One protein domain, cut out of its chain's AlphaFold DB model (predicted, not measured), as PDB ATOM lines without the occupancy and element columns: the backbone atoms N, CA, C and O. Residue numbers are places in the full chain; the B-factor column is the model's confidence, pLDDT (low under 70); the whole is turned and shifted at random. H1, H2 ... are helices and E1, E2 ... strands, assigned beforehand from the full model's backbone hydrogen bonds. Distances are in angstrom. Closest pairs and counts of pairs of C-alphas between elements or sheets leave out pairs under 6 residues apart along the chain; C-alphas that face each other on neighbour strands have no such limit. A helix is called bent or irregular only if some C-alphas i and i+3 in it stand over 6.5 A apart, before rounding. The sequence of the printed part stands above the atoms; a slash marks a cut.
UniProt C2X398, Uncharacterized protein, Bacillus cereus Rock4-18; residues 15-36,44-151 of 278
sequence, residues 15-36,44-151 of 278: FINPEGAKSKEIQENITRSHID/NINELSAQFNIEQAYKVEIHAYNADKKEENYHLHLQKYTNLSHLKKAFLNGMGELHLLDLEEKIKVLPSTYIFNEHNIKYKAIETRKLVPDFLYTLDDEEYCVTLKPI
ATOM      1  N   PHE A  15      -2.336 -42.769 -72.674       54.53
ATOM      2  CA  PHE A  15      -1.293 -43.117 -73.645       54.53
ATOM      3  C   PHE A  15      -0.194 -42.047 -73.746       54.53
ATOM      4  O   PHE A  15       0.980 -42.382 -73.898       54.53
ATOM      5  N   ILE A  16      -0.555 -40.764 -73.641       50.31
ATOM      6  CA  ILE A  16       0.391 -39.637 -73.724       50.31
ATOM      7  C   ILE A  16       1.143 -39.430 -72.401       50.31
ATOM      8  O   ILE A  16       2.301 -39.013 -72.417       50.31
ATOM      9  N   ASN A  17       0.521 -39.740 -71.259       60.69
ATOM     10  CA  ASN A  17       1.146 -39.635 -69.940       60.69
ATOM     11  C   ASN A  17       0.969 -40.926 -69.117       60.69
ATOM     12  O   ASN A  17       0.188 -40.956 -68.158       60.69
ATOM     13  N   PRO A  18       1.714 -41.994 -69.449       58.56
ATOM     14  CA  PRO A  18       1.566 -43.290 -68.793       58.56
ATOM     15  C   PRO A  18       1.951 -43.266 -67.307       58.56
ATOM     16  O   PRO A  18       1.460 -44.089 -66.536       58.56
ATOM     17  N   GLU A  19       2.811 -42.340 -66.873       63.59
ATOM     18  CA  GLU A  19       3.139 -42.161 -65.452       63.59
ATOM     19  C   GLU A  19       1.997 -41.482 -64.688       63.59
ATOM     20  O   GLU A  19       1.601 -41.959 -63.620       63.59
ATOM     21  N   GLY A  20       1.400 -40.436 -65.266       63.16
ATOM     22  CA  GLY A  20       0.204 -39.791 -64.720       63.16
ATOM     23  C   GLY A  20      -0.995 -40.739 -64.643       63.16
ATOM     24  O   GLY A  20      -1.680 -40.776 -63.620       63.16
ATOM     25  N   ALA A  21      -1.198 -41.568 -65.672       63.62
ATOM     26  CA  ALA A  21      -2.235 -42.599 -65.703       63.62
ATOM     27  C   ALA A  21      -2.064 -43.631 -64.579       63.62
ATOM     28  O   ALA A  21      -3.013 -43.921 -63.848       63.62
ATOM     29  N   LYS A  22      -0.834 -44.134 -64.379       70.12
ATOM     30  CA  LYS A  22      -0.502 -45.055 -63.277       70.12
ATOM     31  C   LYS A  22      -0.769 -44.421 -61.913       70.12
ATOM     32  O   LYS A  22      -1.368 -45.066 -61.059       70.12
ATOM     33  N   SER A  23      -0.357 -43.168 -61.707       70.81
ATOM     34  CA  SER A  23      -0.596 -42.455 -60.444       70.81
ATOM     35  C   SER A  23      -2.090 -42.276 -60.165       70.81
ATOM     36  O   SER A  23      -2.536 -42.498 -59.040       70.81
ATOM     37  N   LYS A  24      -2.873 -41.921 -61.187       75.69
ATOM     38  CA  LYS A  24      -4.323 -41.736 -61.074       75.69
ATOM     39  C   LYS A  24      -5.051 -43.043 -60.758       75.69
ATOM     40  O   LYS A  24      -5.881 -43.067 -59.857       75.69
ATOM     41  N   GLU A  25      -4.712 -44.133 -61.445       80.44
ATOM     42  CA  GLU A  25      -5.279 -45.466 -61.185       80.44
ATOM     43  C   GLU A  25      -5.018 -45.914 -59.736       80.44
ATOM     44  O   GLU A  25      -5.912 -46.423 -59.060       80.44
ATOM     45  N   ILE A  26      -3.803 -45.685 -59.226       74.69
ATOM     46  CA  ILE A  26      -3.446 -46.031 -57.845       74.69
ATOM     47  C   ILE A  26      -4.219 -45.165 -56.846       74.69
ATOM     48  O   ILE A  26      -4.736 -45.703 -55.872       74.69
ATOM     49  N   GLN A  27      -4.355 -43.859 -57.090       78.19
ATOM     50  CA  GLN A  27      -5.161 -42.973 -56.240       78.19
ATOM     51  C   GLN A  27      -6.642 -43.376 -56.228       78.19
ATOM     52  O   GLN A  27      -7.244 -43.439 -55.159       78.19
ATOM     53  N   GLU A  28      -7.226 -43.709 -57.384       82.81
ATOM     54  CA  GLU A  28      -8.605 -44.212 -57.477       82.81
ATOM     55  C   GLU A  28      -8.782 -45.516 -56.671       82.81
ATOM     56  O   GLU A  28      -9.788 -45.687 -55.976       82.81
ATOM     57  N   ASN A  29      -7.791 -46.417 -56.709       81.81
ATOM     58  CA  ASN A  29      -7.800 -47.654 -55.922       81.81
ATOM     59  C   ASN A  29      -7.630 -47.403 -54.414       81.81
ATOM     60  O   ASN A  29      -8.328 -48.040 -53.626       81.81
ATOM     61  N   ILE A  30      -6.757 -46.472 -54.007       80.94
ATOM     62  CA  ILE A  30      -6.597 -46.069 -52.599       80.94
ATOM     63  C   ILE A  30      -7.908 -45.495 -52.073       80.94
ATOM     64  O   ILE A  30      -8.369 -45.932 -51.027       80.94
ATOM     65  N   THR A  31      -8.542 -44.582 -52.809       84.50
ATOM     66  CA  THR A  31      -9.826 -43.990 -52.412       84.50
ATOM     67  C   THR A  31     -10.901 -45.058 -52.230       84.50
ATOM     68  O   THR A  31     -11.635 -45.025 -51.246       84.50
ATOM     69  N   ARG A  32     -10.984 -46.040 -53.138       84.81
ATOM     70  CA  ARG A  32     -11.952 -47.141 -53.015       84.81
ATOM     71  C   ARG A  32     -11.685 -48.008 -51.782       84.81
ATOM     72  O   ARG A  32     -12.600 -48.208 -50.994       84.81
ATOM     73  N   SER A  33     -10.440 -48.457 -51.602       83.25
ATOM     74  CA  SER A  33     -10.013 -49.229 -50.421       83.25
ATOM     75  C   SER A  33     -10.312 -48.479 -49.125       83.25
ATOM     76  O   SER A  33     -10.813 -49.052 -48.164       83.25
ATOM     77  N   HIS A  34     -10.066 -47.170 -49.125       86.31
ATOM     78  CA  HIS A  34     -10.273 -46.316 -47.971       86.31
ATOM     79  C   HIS A  34     -11.750 -46.159 -47.602       86.31
ATOM     80  O   HIS A  34     -12.088 -46.177 -46.423       86.31
ATOM     81  N   ILE A  35     -12.646 -46.057 -48.588       86.38
ATOM     82  CA  ILE A  35     -14.097 -46.057 -48.345       86.38
ATOM     83  C   ILE A  35     -14.524 -47.376 -47.686       86.38
ATOM     84  O   ILE A  35     -15.268 -47.357 -46.705       86.38
ATOM     85  N   ASP A  36     -14.029 -48.511 -48.181       84.50
ATOM     86  CA  ASP A  36     -14.322 -49.820 -47.590       84.50
ATOM     87  C   ASP A  36     -13.784 -49.918 -46.151       84.50
ATOM     88  O   ASP A  36     -14.494 -50.376 -45.253       84.50
ATOM     89  N   ASN A  44     -14.437 -48.949 -31.337       79.25
ATOM     90  CA  ASN A  44     -13.965 -49.882 -30.317       79.25
ATOM     91  C   ASN A  44     -13.179 -51.041 -30.943       79.25
ATOM     92  O   ASN A  44     -13.704 -51.786 -31.774       79.25
ATOM     93  N   ILE A  45     -11.938 -51.224 -30.490       84.12
ATOM     94  CA  ILE A  45     -11.064 -52.310 -30.934       84.12
ATOM     95  C   ILE A  45     -11.666 -53.697 -30.674       84.12
ATOM     96  O   ILE A  45     -11.469 -54.585 -31.496       84.12
ATOM     97  N   ASN A  46     -12.467 -53.873 -29.618       83.31
ATOM     98  CA  ASN A  46     -13.130 -55.150 -29.320       83.31
ATOM     99  C   ASN A  46     -14.183 -55.518 -30.376       83.31
ATOM    100  O   ASN A  46     -14.351 -56.684 -30.723       83.31
ATOM    101  N   GLU A  47     -14.890 -54.526 -30.924       84.00
ATOM    102  CA  GLU A  47     -15.890 -54.759 -31.976       84.00
ATOM    103  C   GLU A  47     -15.229 -55.139 -33.302       84.00
ATOM    104  O   GLU A  47     -15.732 -55.994 -34.039       84.00
ATOM    105  N   LEU A  48     -14.093 -54.500 -33.593       87.38
ATOM    106  CA  LEU A  48     -13.274 -54.787 -34.763       87.38
ATOM    107  C   LEU A  48     -12.634 -56.168 -34.652       87.38
ATOM    108  O   LEU A  48     -12.726 -56.968 -35.582       87.38
ATOM    109  N   SER A  49     -12.021 -56.474 -33.513       87.56
ATOM    110  CA  SER A  49     -11.291 -57.719 -33.294       87.56
ATOM    111  C   SER A  49     -12.196 -58.950 -33.206       87.56
ATOM    112  O   SER A  49     -11.765 -60.055 -33.526       87.56
ATOM    113  N   ALA A  50     -13.480 -58.769 -32.884       85.38
ATOM    114  CA  ALA A  50     -14.480 -59.832 -32.963       85.38
ATOM    115  C   ALA A  50     -14.839 -60.239 -34.408       85.38
ATOM    116  O   ALA A  50     -15.384 -61.324 -34.621       85.38
ATOM    117  N   GLN A  51     -14.572 -59.385 -35.402       86.88
ATOM    118  CA  GLN A  51     -15.018 -59.571 -36.793       86.88
ATOM    119  C   GLN A  51     -13.871 -59.671 -37.796       86.88
ATOM    120  O   GLN A  51     -14.004 -60.329 -38.834       86.88
ATOM    121  N   PHE A  52     -12.748 -59.032 -37.489       90.06
ATOM    122  CA  PHE A  52     -11.598 -58.896 -38.363       90.06
ATOM    123  C   PHE A  52     -10.338 -59.436 -37.693       90.06
ATOM    124  O   PHE A  52     -10.252 -59.589 -36.480       90.06
ATOM    125  N   ASN A  53      -9.333 -59.718 -38.509       90.62
ATOM    126  CA  ASN A  53      -7.979 -59.996 -38.067       90.62
ATOM    127  C   ASN A  53      -7.019 -59.113 -38.864       90.62
ATOM    128  O   ASN A  53      -7.291 -58.782 -40.021       90.62
ATOM    129  N   ILE A  54      -5.872 -58.788 -38.274       92.75
ATOM    130  CA  ILE A  54      -4.756 -58.215 -39.022       92.75
ATOM    131  C   ILE A  54      -4.360 -59.241 -40.088       92.75
ATOM    132  O   ILE A  54      -4.184 -60.420 -39.796       92.75
ATOM    133  N   GLU A  55      -4.255 -58.843 -41.349       91.62
ATOM    134  CA  GLU A  55      -3.748 -59.709 -42.411       91.62
ATOM    135  C   GLU A  55      -2.244 -59.512 -42.567       91.62
ATOM    136  O   GLU A  55      -1.473 -60.473 -42.445       91.62
ATOM    137  N   GLN A  56      -1.855 -58.256 -42.777       91.56
ATOM    138  CA  GLN A  56      -0.482 -57.793 -42.906       91.56
ATOM    139  C   GLN A  56      -0.248 -56.632 -41.946       91.56
ATOM    140  O   GLN A  56      -1.153 -55.842 -41.684       91.56
ATOM    141  N   ALA A  57       0.982 -56.519 -41.460       93.06
ATOM    142  CA  ALA A  57       1.425 -55.400 -40.647       93.06
ATOM    143  C   ALA A  57       2.780 -54.915 -41.147       93.06
ATOM    144  O   ALA A  57       3.634 -55.725 -41.513       93.06
ATOM    145  N   TYR A  58       2.980 -53.607 -41.141       91.62
ATOM    146  CA  TYR A  58       4.191 -52.949 -41.591       91.62
ATOM    147  C   TYR A  58       4.669 -52.017 -40.489       91.62
ATOM    148  O   TYR A  58       3.928 -51.122 -40.095       91.62
ATOM    149  N   LYS A  59       5.897 -52.206 -40.008       91.19
ATOM    150  CA  LYS A  59       6.523 -51.231 -39.112       91.19
ATOM    151  C   LYS A  59       6.886 -49.998 -39.928       91.19
ATOM    152  O   LYS A  59       7.419 -50.141 -41.034       91.19
ATOM    153  N   VAL A  60       6.549 -48.831 -39.396       86.94
ATOM    154  CA  VAL A  60       6.785 -47.544 -40.049       86.94
ATOM    155  C   VAL A  60       8.132 -46.993 -39.595       86.94
ATOM    156  O   VAL A  60       8.404 -46.908 -38.401       86.94
ATOM    157  N   GLU A  61       8.979 -46.613 -40.545       86.81
ATOM    158  CA  GLU A  61      10.183 -45.824 -40.287       86.81
ATOM    159  C   GLU A  61      10.159 -44.557 -41.140       86.81
ATOM    160  O   GLU A  61       9.969 -44.622 -42.357       86.81
ATOM    161  N   ILE A  62      10.381 -43.404 -40.510       83.31
ATOM    162  CA  ILE A  62      10.446 -42.110 -41.193       83.31
ATOM    163  C   ILE A  62      11.913 -41.712 -41.326       83.31
ATOM    164  O   ILE A  62      12.618 -41.511 -40.338       83.31
ATOM    165  N   HIS A  63      12.377 -41.595 -42.567       81.38
ATOM    166  CA  HIS A  63      13.731 -41.165 -42.900       81.38
ATOM    167  C   HIS A  63      13.667 -39.742 -43.458       81.38
ATOM    168  O   HIS A  63      13.288 -39.537 -44.613       81.38
ATOM    169  N   ALA A  64      14.044 -38.749 -42.652       68.31
ATOM    170  CA  ALA A  64      14.184 -37.371 -43.120       68.31
ATOM    171  C   ALA A  64      15.470 -37.237 -43.950       68.31
ATOM    172  O   ALA A  64      16.573 -37.421 -43.427       68.31
ATOM    173  N   TYR A  65      15.353 -36.924 -45.244       55.34
ATOM    174  CA  TYR A  65      16.523 -36.735 -46.102       55.34
ATOM    175  C   TYR A  65      16.878 -35.246 -46.203       55.34
ATOM    176  O   TYR A  65      16.127 -34.465 -46.777       55.34
ATOM    177  N   ASN A  66      18.062 -34.887 -45.696       51.88
ATOM    178  CA  ASN A  66      18.709 -33.567 -45.758       51.88
ATOM    179  C   ASN A  66      17.923 -32.375 -45.171       51.88
ATOM    180  O   ASN A  66      16.828 -32.023 -45.608       51.88
ATOM    181  N   ALA A  67      18.579 -31.647 -44.259       54.28
ATOM    182  CA  ALA A  67      18.075 -30.420 -43.630       54.28
ATOM    183  C   ALA A  67      17.632 -29.325 -44.631       54.28
ATOM    184  O   ALA A  67      16.832 -28.463 -44.276       54.28
ATOM    185  N   ASP A  68      18.090 -29.399 -45.885       56.16
ATOM    186  CA  ASP A  68      17.826 -28.399 -46.924       56.16
ATOM    187  C   ASP A  68      16.594 -28.686 -47.803       56.16
ATOM    188  O   ASP A  68      16.117 -27.773 -48.477       56.16
ATOM    189  N   LYS A  69      16.065 -29.923 -47.831       56.91
ATOM    190  CA  LYS A  69      14.951 -30.297 -48.734       56.91
ATOM    191  C   LYS A  69      13.623 -30.615 -48.046       56.91
ATOM    192  O   LYS A  69      12.607 -30.598 -48.730       56.91
ATOM    193  N   LYS A  70      13.602 -30.843 -46.724       59.59
ATOM    194  CA  LYS A  70      12.389 -31.221 -45.962       59.59
ATOM    195  C   LYS A  70      11.574 -32.346 -46.632       59.59
ATOM    196  O   LYS A  70      10.348 -32.316 -46.615       59.59
ATOM    197  N   GLU A  71      12.241 -33.321 -47.245       62.91
ATOM    198  CA  GLU A  71      11.568 -34.481 -47.836       62.91
ATOM    199  C   GLU A  71      11.646 -35.660 -46.857       62.91
ATOM    200  O   GLU A  71      12.727 -36.175 -46.553       62.91
ATOM    201  N   GLU A  72      10.488 -36.070 -46.342       72.44
ATOM    202  CA  GLU A  72      10.330 -37.275 -45.528       72.44
ATOM    203  C   GLU A  72      10.084 -38.485 -46.438       72.44
ATOM    204  O   GLU A  72       9.195 -38.474 -47.297       72.44
ATOM    205  N   ASN A  73      10.881 -39.538 -46.252       83.00
ATOM    206  CA  ASN A  73      10.657 -40.833 -46.886       83.00
ATOM    207  C   ASN A  73      10.068 -41.805 -45.870       83.00
ATOM    208  O   ASN A  73      10.618 -41.980 -44.782       83.00
ATOM    209  N   TYR A  74       8.996 -42.487 -46.261       84.94
ATOM    210  CA  TYR A  74       8.308 -43.448 -45.406       84.94
ATOM    211  C   TYR A  74       8.700 -44.856 -45.820       84.94
ATOM    212  O   TYR A  74       8.530 -45.259 -46.973       84.94
ATOM    213  N   HIS A  75       9.253 -45.619 -44.891       88.88
ATOM    214  CA  HIS A  75       9.651 -46.997 -45.111       88.88
ATOM    215  C   HIS A  75       8.706 -47.925 -44.349       88.88
ATOM    216  O   HIS A  75       8.606 -47.875 -43.126       88.88
ATOM    217  N   LEU A  76       8.002 -48.777 -45.091       90.06
ATOM    218  CA  LEU A  76       7.069 -49.760 -44.556       90.06
ATOM    219  C   LEU A  76       7.712 -51.144 -44.596       90.06
ATOM    220  O   LEU A  76       7.858 -51.747 -45.665       90.06
ATOM    221  N   HIS A  77       8.083 -51.655 -43.425       90.50
ATOM    222  CA  HIS A  77       8.749 -52.946 -43.270       90.50
ATOM    223  C   HIS A  77       7.757 -54.032 -42.871       90.50
ATOM    224  O   HIS A  77       7.269 -54.046 -41.737       90.50
ATOM    225  N   LEU A  78       7.471 -54.958 -43.792       90.94
ATOM    226  CA  LEU A  78       6.539 -56.060 -43.550       90.94
ATOM    227  C   LEU A  78       6.978 -56.907 -42.341       90.94
ATOM    228  O   LEU A  78       8.045 -57.524 -42.345       90.94
ATOM    229  N   GLN A  79       6.121 -56.970 -41.325       91.44
ATOM    230  CA  GLN A  79       6.311 -57.788 -40.133       91.44
ATOM    231  C   GLN A  79       6.025 -59.260 -40.428       91.44
ATOM    232  O   GLN A  79       5.113 -59.603 -41.182       91.44
ATOM    233  N   LYS A  80       6.797 -60.153 -39.799       86.12
ATOM    234  CA  LYS A  80       6.751 -61.596 -40.068       86.12
ATOM    235  C   LYS A  80       6.624 -62.447 -38.819       86.12
ATOM    236  O   LYS A  80       6.925 -61.993 -37.719       86.12
ATOM    237  N   TYR A  81       6.278 -63.717 -39.046       84.38
ATOM    238  CA  TYR A  81       6.383 -64.819 -38.090       84.38
ATOM    239  C   TYR A  81       5.879 -64.426 -36.696       84.38
ATOM    240  O   TYR A  81       4.705 -64.099 -36.534       84.38
ATOM    241  N   THR A  82       6.771 -64.437 -35.709       83.25
ATOM    242  CA  THR A  82       6.502 -64.137 -34.305       83.25
ATOM    243  C   THR A  82       5.956 -62.730 -34.100       83.25
ATOM    244  O   THR A  82       5.005 -62.588 -33.344       83.25
ATOM    245  N   ASN A  83       6.464 -61.717 -34.811       87.88
ATOM    246  CA  ASN A  83       5.997 -60.333 -34.661       87.88
ATOM    247  C   ASN A  83       4.568 -60.180 -35.181       87.88
ATOM    248  O   ASN A  83       3.702 -59.663 -34.485       87.88
ATOM    249  N   LEU A  84       4.287 -60.694 -36.383       90.69
ATOM    250  CA  LEU A  84       2.931 -60.648 -36.931       90.69
ATOM    251  C   LEU A  84       1.952 -61.478 -36.080       90.69
ATOM    252  O   LEU A  84       0.816 -61.063 -35.880       90.69
ATOM    253  N   SER A  85       2.387 -62.633 -35.566       89.75
ATOM    254  CA  SER A  85       1.592 -63.457 -34.646       89.75
ATOM    255  C   SER A  85       1.298 -62.724 -33.333       89.75
ATOM    256  O   SER A  85       0.160 -62.736 -32.866       89.75
ATOM    257  N   HIS A  86       2.293 -62.025 -32.775       91.06
ATOM    258  CA  HIS A  86       2.147 -61.199 -31.579       91.06
ATOM    259  C   HIS A  86       1.124 -60.078 -31.794       91.06
ATOM    260  O   HIS A  86       0.178 -59.972 -31.019       91.06
ATOM    261  N   LEU A  87       1.242 -59.324 -32.894       93.56
ATOM    262  CA  LEU A  87       0.299 -58.256 -33.243       93.56
ATOM    263  C   LEU A  87      -1.130 -58.783 -33.403       93.56
ATOM    264  O   LEU A  87      -2.063 -58.214 -32.846       93.56
ATOM    265  N   LYS A  88      -1.305 -59.907 -34.110       92.44
ATOM    266  CA  LYS A  88      -2.616 -60.555 -34.273       92.44
ATOM    267  C   LYS A  88      -3.206 -60.984 -32.933       92.44
ATOM    268  O   LYS A  88      -4.382 -60.744 -32.680       92.44
ATOM    269  N   LYS A  89      -2.397 -61.591 -32.057       89.88
ATOM    270  CA  LYS A  89      -2.837 -62.004 -30.718       89.88
ATOM    271  C   LYS A  89      -3.216 -60.800 -29.852       89.88
ATOM    272  O   LYS A  89      -4.232 -60.865 -29.169       89.88
ATOM    273  N   ALA A  90      -2.434 -59.725 -29.876       92.25
ATOM    274  CA  ALA A  90      -2.735 -58.498 -29.142       92.25
ATOM    275  C   ALA A  90      -4.053 -57.871 -29.627       92.25
ATOM    276  O   ALA A  90      -4.962 -57.666 -28.824       92.25
ATOM    277  N   PHE A  91      -4.204 -57.704 -30.945       92.56
ATOM    278  CA  PHE A  91      -5.408 -57.155 -31.568       92.56
ATOM    279  C   PHE A  91      -6.666 -57.957 -31.208       92.56
ATOM    280  O   PHE A  91      -7.662 -57.393 -30.762       92.56
ATOM    281  N   LEU A  92      -6.608 -59.290 -31.313       89.19
ATOM    282  CA  LEU A  92      -7.718 -60.180 -30.947       89.19
ATOM    283  C   LEU A  92      -8.074 -60.123 -29.457       89.19
ATOM    284  O   LEU A  92      -9.216 -60.373 -29.088       89.19
ATOM    285  N   ASN A  93      -7.128 -59.771 -28.590       87.50
ATOM    286  CA  ASN A  93      -7.385 -59.576 -27.163       87.50
ATOM    287  C   ASN A  93      -7.799 -58.137 -26.813       87.50
ATOM    288  O   ASN A  93      -7.866 -57.811 -25.628       87.50
ATOM    289  N   GLY A  94      -8.074 -57.292 -27.812       88.69
ATOM    290  CA  GLY A  94      -8.506 -55.912 -27.595       88.69
ATOM    291  C   GLY A  94      -7.406 -55.004 -27.051       88.69
ATOM    292  O   GLY A  94      -7.700 -54.016 -26.384       88.69
ATOM    293  N   MET A  95      -6.139 -55.363 -27.270       91.62
ATOM    294  CA  MET A  95      -4.995 -54.555 -26.856       91.62
ATOM    295  C   MET A  95      -4.619 -53.564 -27.955       91.62
ATOM    296  O   MET A  95      -4.781 -53.864 -29.135       91.62
ATOM    297  N   GLY A  96      -4.065 -52.420 -27.557       91.00
ATOM    298  CA  GLY A  96      -3.641 -51.369 -28.475       91.00
ATOM    299  C   GLY A  96      -4.789 -50.504 -28.987       91.00
ATOM    300  O   GLY A  96      -5.929 -50.587 -28.529       91.00
ATOM    301  N   GLU A  97      -4.466 -49.659 -29.954       90.12
ATOM    302  CA  GLU A  97      -5.408 -48.744 -30.586       90.12
ATOM    303  C   GLU A  97      -5.324 -48.881 -32.097       90.12
ATOM    304  O   GLU A  97      -4.239 -49.002 -32.661       90.12
ATOM    305  N   LEU A  98      -6.474 -48.847 -32.763       90.06
ATOM    306  CA  LEU A  98      -6.542 -48.827 -34.215       90.06
ATOM    307  C   LEU A  98      -7.134 -47.497 -34.655       90.06
ATOM    308  O   LEU A  98      -8.212 -47.131 -34.198       90.06
ATOM    309  N   HIS A  99      -6.460 -46.824 -35.577       88.69
ATOM    310  CA  HIS A  99      -6.892 -45.562 -36.159       88.69
ATOM    311  C   HIS A  99      -6.989 -45.714 -37.671       88.69
ATOM    312  O   HIS A  99      -6.127 -46.322 -38.305       88.69
ATOM    313  N   LEU A 100      -8.042 -45.163 -38.267       89.38
ATOM    314  CA  LEU A 100      -8.129 -45.036 -39.717       89.38
ATOM    315  C   LEU A 100      -7.197 -43.899 -40.166       89.38
ATOM    316  O   LEU A 100      -7.312 -42.777 -39.678       89.38
ATOM    317  N   LEU A 101      -6.280 -44.191 -41.088       87.44
ATOM    318  CA  LEU A 101      -5.356 -43.198 -41.641       87.44
ATOM    319  C   LEU A 101      -6.092 -42.224 -42.558       87.44
ATOM    320  O   LEU A 101      -6.846 -42.660 -43.417       87.44
ATOM    321  N   ASP A 102      -5.816 -40.928 -42.444       86.56
ATOM    322  CA  ASP A 102      -6.436 -39.918 -43.301       86.56
ATOM    323  C   ASP A 102      -6.115 -40.139 -44.794       86.56
ATOM    324  O   ASP A 102      -4.965 -40.361 -45.185       86.56
ATOM    325  N   LEU A 103      -7.146 -40.077 -45.643       85.75
ATOM    326  CA  LEU A 103      -7.009 -40.316 -47.080       85.75
ATOM    327  C   LEU A 103      -6.100 -39.284 -47.757       85.75
ATOM    328  O   LEU A 103      -5.317 -39.654 -48.637       85.75
ATOM    329  N   GLU A 104      -6.198 -38.008 -47.378       83.50
ATOM    330  CA  GLU A 104      -5.371 -36.960 -47.974       83.50
ATOM    331  C   GLU A 104      -3.903 -37.177 -47.615       83.50
ATOM    332  O   GLU A 104      -3.047 -37.128 -48.502       83.50
ATOM    333  N   GLU A 105      -3.607 -37.491 -46.353       81.06
ATOM    334  CA  GLU A 105      -2.249 -37.815 -45.910       81.06
ATOM    335  C   GLU A 105      -1.697 -39.050 -46.623       81.06
ATOM    336  O   GLU A 105      -0.590 -39.007 -47.165       81.06
ATOM    337  N   LYS A 106      -2.492 -40.120 -46.761       84.81
ATOM    338  CA  LYS A 106      -2.091 -41.304 -47.538       84.81
ATOM    339  C   LYS A 106      -1.709 -40.960 -48.978       84.81
ATOM    340  O   LYS A 106      -0.717 -41.483 -49.490       84.81
ATOM    341  N   ILE A 107      -2.487 -40.103 -49.642       81.50
ATOM    342  CA  ILE A 107      -2.215 -39.674 -51.022       81.50
ATOM    343  C   ILE A 107      -0.940 -38.820 -51.088       81.50
ATOM    344  O   ILE A 107      -0.167 -38.978 -52.038       81.50
ATOM    345  N   LYS A 108      -0.695 -37.959 -50.089       79.94
ATOM    346  CA  LYS A 108       0.501 -37.102 -50.011       79.94
ATOM    347  C   LYS A 108       1.785 -37.899 -49.819       79.94
ATOM    348  O   LYS A 108       2.773 -37.592 -50.481       79.94
ATOM    349  N   VAL A 109       1.779 -38.914 -48.952       78.38
ATOM    350  CA  VAL A 109       2.998 -39.680 -48.619       78.38
ATOM    351  C   VAL A 109       3.310 -40.785 -49.626       78.38
ATOM    352  O   VAL A 109       4.464 -41.172 -49.783       78.38
ATOM    353  N   LEU A 110       2.314 -41.275 -50.372       80.12
ATOM    354  CA  LEU A 110       2.478 -42.367 -51.339       80.12
ATOM    355  C   LEU A 110       3.687 -42.213 -52.294       80.12
ATOM    356  O   LEU A 110       4.386 -43.212 -52.510       80.12
ATOM    357  N   PRO A 111       3.982 -41.028 -52.874       80.88
ATOM    358  CA  PRO A 111       5.132 -40.852 -53.760       80.88
ATOM    359  C   PRO A 111       6.491 -41.048 -53.084       80.88
ATOM    360  O   PRO A 111       7.441 -41.431 -53.776       80.88
ATOM    361  N   SER A 112       6.585 -40.817 -51.772       82.19
ATOM    362  CA  SER A 112       7.795 -41.004 -50.961       82.19
ATOM    363  C   SER A 112       7.770 -42.288 -50.118       82.19
ATOM    364  O   SER A 112       8.685 -42.529 -49.327       82.19
ATOM    365  N   THR A 113       6.773 -43.159 -50.323       85.25
ATOM    366  CA  THR A 113       6.670 -44.440 -49.619       85.25
ATOM    367  C   THR A 113       7.407 -45.569 -50.337       85.25
ATOM    368  O   THR A 113       7.150 -45.900 -51.503       85.25
ATOM    369  N   TYR A 114       8.268 -46.245 -49.582       87.94
ATOM    370  CA  TYR A 114       8.916 -47.492 -49.953       87.94
ATOM    371  C   TYR A 114       8.373 -48.652 -49.123       87.94
ATOM    372  O   TYR A 114       8.261 -48.563 -47.905       87.94
ATOM    373  N   ILE A 115       8.076 -49.766 -49.785       86.06
ATOM    374  CA  ILE A 115       7.584 -50.985 -49.145       86.06
ATOM    375  C   ILE A 115       8.658 -52.055 -49.266       86.06
ATOM    376  O   ILE A 115       9.073 -52.414 -50.374       86.06
ATOM    377  N   PHE A 116       9.074 -52.587 -48.125       88.94
ATOM    378  CA  PHE A 116       9.979 -53.721 -48.038       88.94
ATOM    379  C   PHE A 116       9.143 -54.987 -47.922       88.94
ATOM    380  O   PHE A 116       8.347 -55.146 -46.992       88.94
ATOM    381  N   ASN A 117       9.279 -55.872 -48.910       83.50
ATOM    382  CA  ASN A 117       8.587 -57.155 -48.871       83.50
ATOM    383  C   ASN A 117       9.244 -58.106 -47.863       83.50
ATOM    384  O   ASN A 117      10.204 -57.777 -47.171       83.50
ATOM    385  N   GLU A 118       8.765 -59.344 -47.852       78.38
ATOM    386  CA  GLU A 118       9.310 -60.378 -46.992       78.38
ATOM    387  C   GLU A 118      10.821 -60.627 -47.212       78.38
ATOM    388  O   GLU A 118      11.547 -60.926 -46.274       78.38
ATOM    389  N   HIS A 119      11.357 -60.454 -48.410       83.81
ATOM    390  CA  HIS A 119      12.779 -60.664 -48.689       83.81
ATOM    391  C   HIS A 119      13.632 -59.406 -48.444       83.81
ATOM    392  O   HIS A 119      14.769 -59.346 -48.905       83.81
ATOM    393  N   ASN A 120      13.089 -58.392 -47.753       81.88
ATOM    394  CA  ASN A 120      13.678 -57.053 -47.614       81.88
ATOM    395  C   ASN A 120      13.986 -56.381 -48.960       81.88
ATOM    396  O   ASN A 120      14.822 -55.482 -49.048       81.88
ATOM    397  N   ILE A 121      13.289 -56.791 -50.021       83.62
ATOM    398  CA  ILE A 121      13.408 -56.150 -51.324       83.62
ATOM    399  C   ILE A 121      12.594 -54.861 -51.271       83.62
ATOM    400  O   ILE A 121      11.402 -54.876 -50.950       83.62
ATOM    401  N   LYS A 122      13.272 -53.754 -51.576       89.06
ATOM    402  CA  LYS A 122      12.720 -52.402 -51.592       89.06
ATOM    403  C   LYS A 122      11.938 -52.165 -52.882       89.06
ATOM    404  O   LYS A 122      12.478 -52.327 -53.974       89.06
ATOM    405  N   TYR A 123      10.700 -51.704 -52.746       84.81
ATOM    406  CA  TYR A 123       9.863 -51.273 -53.864       84.81
ATOM    407  C   TYR A 123       9.314 -49.881 -53.603       84.81
ATOM    408  O   TYR A 123       8.906 -49.585 -52.482       84.81
ATOM    409  N   LYS A 124       9.233 -49.040 -54.635       84.88
ATOM    410  CA  LYS A 124       8.454 -47.804 -54.545       84.88
ATOM    411  C   LYS A 124       6.966 -48.143 -54.666       84.88
ATOM    412  O   LYS A 124       6.577 -48.913 -55.556       84.88
ATOM    413  N   ALA A 125       6.138 -47.594 -53.779       81.06
ATOM    414  CA  ALA A 125       4.711 -47.920 -53.725       81.06
ATOM    415  C   ALA A 125       4.005 -47.626 -55.062       81.06
ATOM    416  O   ALA A 125       3.333 -48.498 -55.615       81.06
ATOM    417  N   ILE A 126       4.265 -46.447 -55.644       78.75
ATOM    418  CA  ILE A 126       3.696 -46.030 -56.937       78.75
ATOM    419  C   ILE A 126       4.125 -46.947 -58.089       78.75
ATOM    420  O   ILE A 126       3.296 -47.375 -58.887       78.75
ATOM    421  N   GLU A 127       5.410 -47.287 -58.182       76.12
ATOM    422  CA  GLU A 127       5.936 -48.084 -59.303       76.12
ATOM    423  C   GLU A 127       5.361 -49.502 -59.322       76.12
ATOM    424  O   GLU A 127       5.136 -50.076 -60.387       76.12
ATOM    425  N   THR A 128       5.083 -50.053 -58.139       70.69
ATOM    426  CA  THR A 128       4.553 -51.412 -57.975       70.69
ATOM    427  C   THR A 128       3.044 -51.472 -57.778       70.69
ATOM    428  O   THR A 128       2.513 -52.562 -57.570       70.69
ATOM    429  N   ARG A 129       2.348 -50.327 -57.857       68.88
ATOM    430  CA  ARG A 129       0.901 -50.206 -57.600       68.88
ATOM    431  C   ARG A 129       0.484 -50.773 -56.238       68.88
ATOM    432  O   ARG A 129      -0.649 -51.223 -56.070       68.88
ATOM    433  N   LYS A 130       1.400 -50.787 -55.269       70.38
ATOM    434  CA  LYS A 130       1.122 -51.291 -53.924       70.38
ATOM    435  C   LYS A 130       0.441 -50.203 -53.109       70.38
ATOM    436  O   LYS A 130       0.907 -49.068 -53.067       70.38
ATOM    437  N   LEU A 131      -0.658 -50.573 -52.464       73.25
ATOM    438  CA  LEU A 131      -1.431 -49.679 -51.615       73.25
ATOM    439  C   LEU A 131      -0.747 -49.539 -50.253       73.25
ATOM    440  O   LEU A 131      -0.282 -50.525 -49.678       73.25
ATOM    441  N   VAL A 132      -0.712 -48.315 -49.730       77.56
ATOM    442  CA  VAL A 132      -0.450 -48.090 -48.305       77.56
ATOM    443  C   VAL A 132      -1.673 -48.602 -47.535       77.56
ATOM    444  O   VAL A 132      -2.793 -48.265 -47.941       77.56
ATOM    445  N   PRO A 133      -1.498 -49.405 -46.467       88.69
ATOM    446  CA  PRO A 133      -2.615 -49.872 -45.650       88.69
ATOM    447  C   PRO A 133      -3.499 -48.731 -45.130       88.69
ATOM    448  O   PRO A 133      -3.080 -47.577 -45.080       88.69
ATOM    449  N   ASP A 134      -4.752 -49.034 -44.795       88.56
ATOM    450  CA  ASP A 134      -5.738 -48.038 -44.353       88.56
ATOM    451  C   ASP A 134      -5.722 -47.768 -42.846       88.56
ATOM    452  O   ASP A 134      -6.225 -46.733 -42.422       88.56
ATOM    453  N   PHE A 135      -5.122 -48.646 -42.043       90.56
ATOM    454  CA  PHE A 135      -5.146 -48.524 -40.589       90.56
ATOM    455  C   PHE A 135      -3.753 -48.343 -39.998       90.56
ATOM    456  O   PHE A 135      -2.800 -48.994 -40.431       90.56
ATOM    457  N   LEU A 136      -3.672 -47.513 -38.964       91.00
ATOM    458  CA  LEU A 136      -2.548 -47.399 -38.047       91.00
ATOM    459  C   LEU A 136      -2.908 -48.133 -36.756       91.00
ATOM    460  O   LEU A 136      -3.861 -47.767 -36.075       91.00
ATOM    461  N   TYR A 137      -2.166 -49.182 -36.438       92.12
ATOM    462  CA  TYR A 137      -2.283 -49.927 -35.197       92.12
ATOM    463  C   TYR A 137      -1.130 -49.555 -34.271       92.12
ATOM    464  O   TYR A 137       0.031 -49.711 -34.650       92.12
ATOM    465  N   THR A 138      -1.456 -49.087 -33.070       91.25
ATOM    466  CA  THR A 138      -0.482 -48.718 -32.042       91.25
ATOM    467  C   THR A 138      -0.531 -49.737 -30.916       91.25
ATOM    468  O   THR A 138      -1.593 -49.976 -30.338       91.25
ATOM    469  N   LEU A 139       0.610 -50.349 -30.610       92.81
ATOM    470  CA  LEU A 139       0.765 -51.306 -29.516       92.81
ATOM    471  C   LEU A 139       2.093 -51.026 -28.816       92.81
ATOM    472  O   LEU A 139       3.124 -51.011 -29.480       92.81
ATOM    473  N   ASP A 140       2.062 -50.826 -27.498       90.62
ATOM    474  CA  ASP A 140       3.253 -50.561 -26.675       90.62
ATOM    475  C   ASP A 140       4.135 -49.421 -27.235       90.62
ATOM    476  O   ASP A 140       5.347 -49.567 -27.371       90.62
ATOM    477  N   ASP A 141       3.505 -48.298 -27.603       86.50
ATOM    478  CA  ASP A 141       4.125 -47.111 -28.224       86.50
ATOM    479  C   ASP A 141       4.781 -47.345 -29.603       86.50
ATOM    480  O   ASP A 141       5.424 -46.448 -30.154       86.50
ATOM    481  N   GLU A 142       4.604 -48.525 -30.204       88.81
ATOM    482  CA  GLU A 142       5.043 -48.811 -31.567       88.81
ATOM    483  C   GLU A 142       3.894 -48.708 -32.575       88.81
ATOM    484  O   GLU A 142       2.800 -49.235 -32.371       88.81
ATOM    485  N   GLU A 143       4.184 -48.072 -33.711       90.00
ATOM    486  CA  GLU A 143       3.234 -47.822 -34.789       90.00
ATOM    487  C   GLU A 143       3.391 -48.808 -35.953       90.00
ATOM    488  O   GLU A 143       4.479 -49.023 -36.510       90.00
ATOM    489  N   TYR A 144       2.259 -49.371 -36.371       91.81
ATOM    490  CA  TYR A 144       2.177 -50.336 -37.455       91.81
ATOM    491  C   TYR A 144       1.088 -49.951 -38.450       91.81
ATOM    492  O   TYR A 144      -0.088 -49.899 -38.104       91.81
ATOM    493  N   CYS A 145       1.432 -49.791 -39.725       91.44
ATOM    494  CA  CYS A 145       0.415 -49.761 -40.774       91.44
ATOM    495  C   CYS A 145      -0.106 -51.185 -40.989       91.44
ATOM    496  O   CYS A 145       0.681 -52.087 -41.287       91.44
ATOM    497  N   VAL A 146      -1.412 -51.417 -40.869       91.75
ATOM    498  CA  VAL A 146      -2.003 -52.759 -40.963       91.75
ATOM    499  C   VAL A 146      -3.141 -52.822 -41.970       91.75
ATOM    500  O   VAL A 146      -3.889 -51.864 -42.169       91.75
ATOM    501  N   THR A 147      -3.284 -53.979 -42.610       90.50
ATOM    502  CA  THR A 147      -4.498 -54.331 -43.351       90.50
ATOM    503  C   THR A 147      -5.342 -55.269 -42.507       90.50
ATOM    504  O   THR A 147      -4.812 -56.144 -41.818       90.50
ATOM    505  N   LEU A 148      -6.659 -55.097 -42.562       90.44
ATOM    506  CA  LEU A 148      -7.611 -55.979 -41.901       90.44
ATOM    507  C   LEU A 148      -8.290 -56.886 -42.920       90.44
ATOM    508  O   LEU A 148      -8.558 -56.480 -44.050       90.44
ATOM    509  N   LYS A 149      -8.623 -58.100 -42.492       89.56
ATOM    510  CA  LYS A 149      -9.492 -59.009 -43.240       89.56
ATOM    511  C   LYS A 149     -10.566 -59.602 -42.337       89.56
ATOM    512  O   LYS A 149     -10.290 -59.805 -41.155       89.56
ATOM    513  N   PRO A 150     -11.761 -59.921 -42.858       89.12
ATOM    514  CA  PRO A 150     -12.769 -60.631 -42.083       89.12
ATOM    515  C   PRO A 150     -12.227 -61.967 -41.561       89.12
ATOM    516  O   PRO A 150     -11.522 -62.676 -42.284       89.12
ATOM    517  N   ILE A 151     -12.590 -62.336 -40.331       87.75
ATOM    518  CA  ILE A 151     -12.296 -63.670 -39.779       87.75
ATOM    519  C   ILE A 151     -13.032 -64.738 -40.594       87.75
ATOM    520  O   ILE A 151     -12.461 -65.777 -40.918       87.75
TER     521      ILE A 151
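This is residues 15 to 36 and 44 to 151 of the 278 residues of an uncharacterized protein of Bacillus cereus Rock4-18 (UniProt C2X398). One strongly twisted sheet of seven strands has a helix on each face, H3 over E1 on one face and H4 standing up from the other. The longest helix, H1, is off the sheet and meets the rest through H4, while the short H2 is beside the strands near E3 and meets H3. The printed part has 130 residues, with four named helices and seven named strands in the order H1 H2 E1 E2 H3 E3 H4 E4 E5 E6 E7, and its class is mixed, helices and strands. The mixed sheet runs E3 E6 E7 E1 E2 E4 E5, with E2 and E4 parallel and the other neighbours antiparallel. The whole is compact, with a radius of gyration of the C-alphas of 15.6 A, and only just elongated, with spans of 50 by 33 by 27 A.

The sheet begins at the edge strand E3, residues 97 to 100, which is antiparallel to E6, residues 135 to 139, with N 99 and O 136 at 2.8 A. E6 forms a hairpin with E7, residues 142 to 150, where N 137 and O 144 are 2.8 A apart. E7 is antiparallel to E1, residues 52 to 65, with N 55 and O 147 at 2.8 A. E1 bends by 54 degrees at residue 55 and E7 by 59 degrees at residue 145. E1 and E2, residues 71 to 78, form a hairpin, with N 61 and O 75 at 2.9 A. E2 is parallel to E4, residues 113 to 116, at 27 degrees, with N 114 and O 74 at 2.8 A. E4 forms a hairpin with the other edge strand, E5, residues 122 to 124, with N 115 and O 123 at 2.8 A. From edge to edge the strands' lines turn by 144 degrees. H3, residues 81 to 92, is on the sheet at a height of 8.4 A, over E1 and slantwise to it at 55 degrees on the local plane; their closest C-alphas are those of Ile 54 and Lys 88, 5.7 A apart. H4, residues 103 to 112, is on the opposite face at a height of 9.6 A, over E4 and, only just, over E2, on which 3 of its C-alphas fall; it stands up from the sheet at 72 degrees. H4 is irregular, with C-alphas 108 and 111 at 7.0 A. H1, residues 18 to 36, is not on the sheet; with residues 27 to 34 alone it touches H4, closest at the C-alphas of Gln 27 and Ile 107, 6.8 A apart, at a steep tilt of 38 degrees, opposite ways. H2, residues 45 to 49, is only just at the sheet's level, with a height of 3.6 A, and touches residues 91 to 92 of H3, closest at the C-alphas of Ser 49 and Leu 92, 4.9 A apart. In H1, H2 and H3 every O i to N i+4 pair is within hydrogen-bond range; in H4, 4 of 6 are.

H1 begins at C-alpha 18, (1.566, -43.290, -68.793), and is 27.3 A long. E1 is 36.6 A long, from C-alpha 52 at (-11.598, -58.896, -38.363) to C-alpha 65. E2 measures 22.6 A, H3 16.5 A and H4 15.3 A. E6 measures 12.9 A. E7 is 23.8 A long and ends at C-alpha 150, (-12.769, -60.631, -42.083).

The two C-alphas farthest apart are those of Ile 16 and Asn 93, 51.2 A. Residues 37 to 43 are not printed, and C-alphas 36 and 44 are 17.3 A apart across this cut. Of the links that are printed whole, E5 to E6 is short and the others are tight. The mean pLDDT of the printed part is 82.5, and residues 15 to 21, 64 to 71 and 129 are under 70.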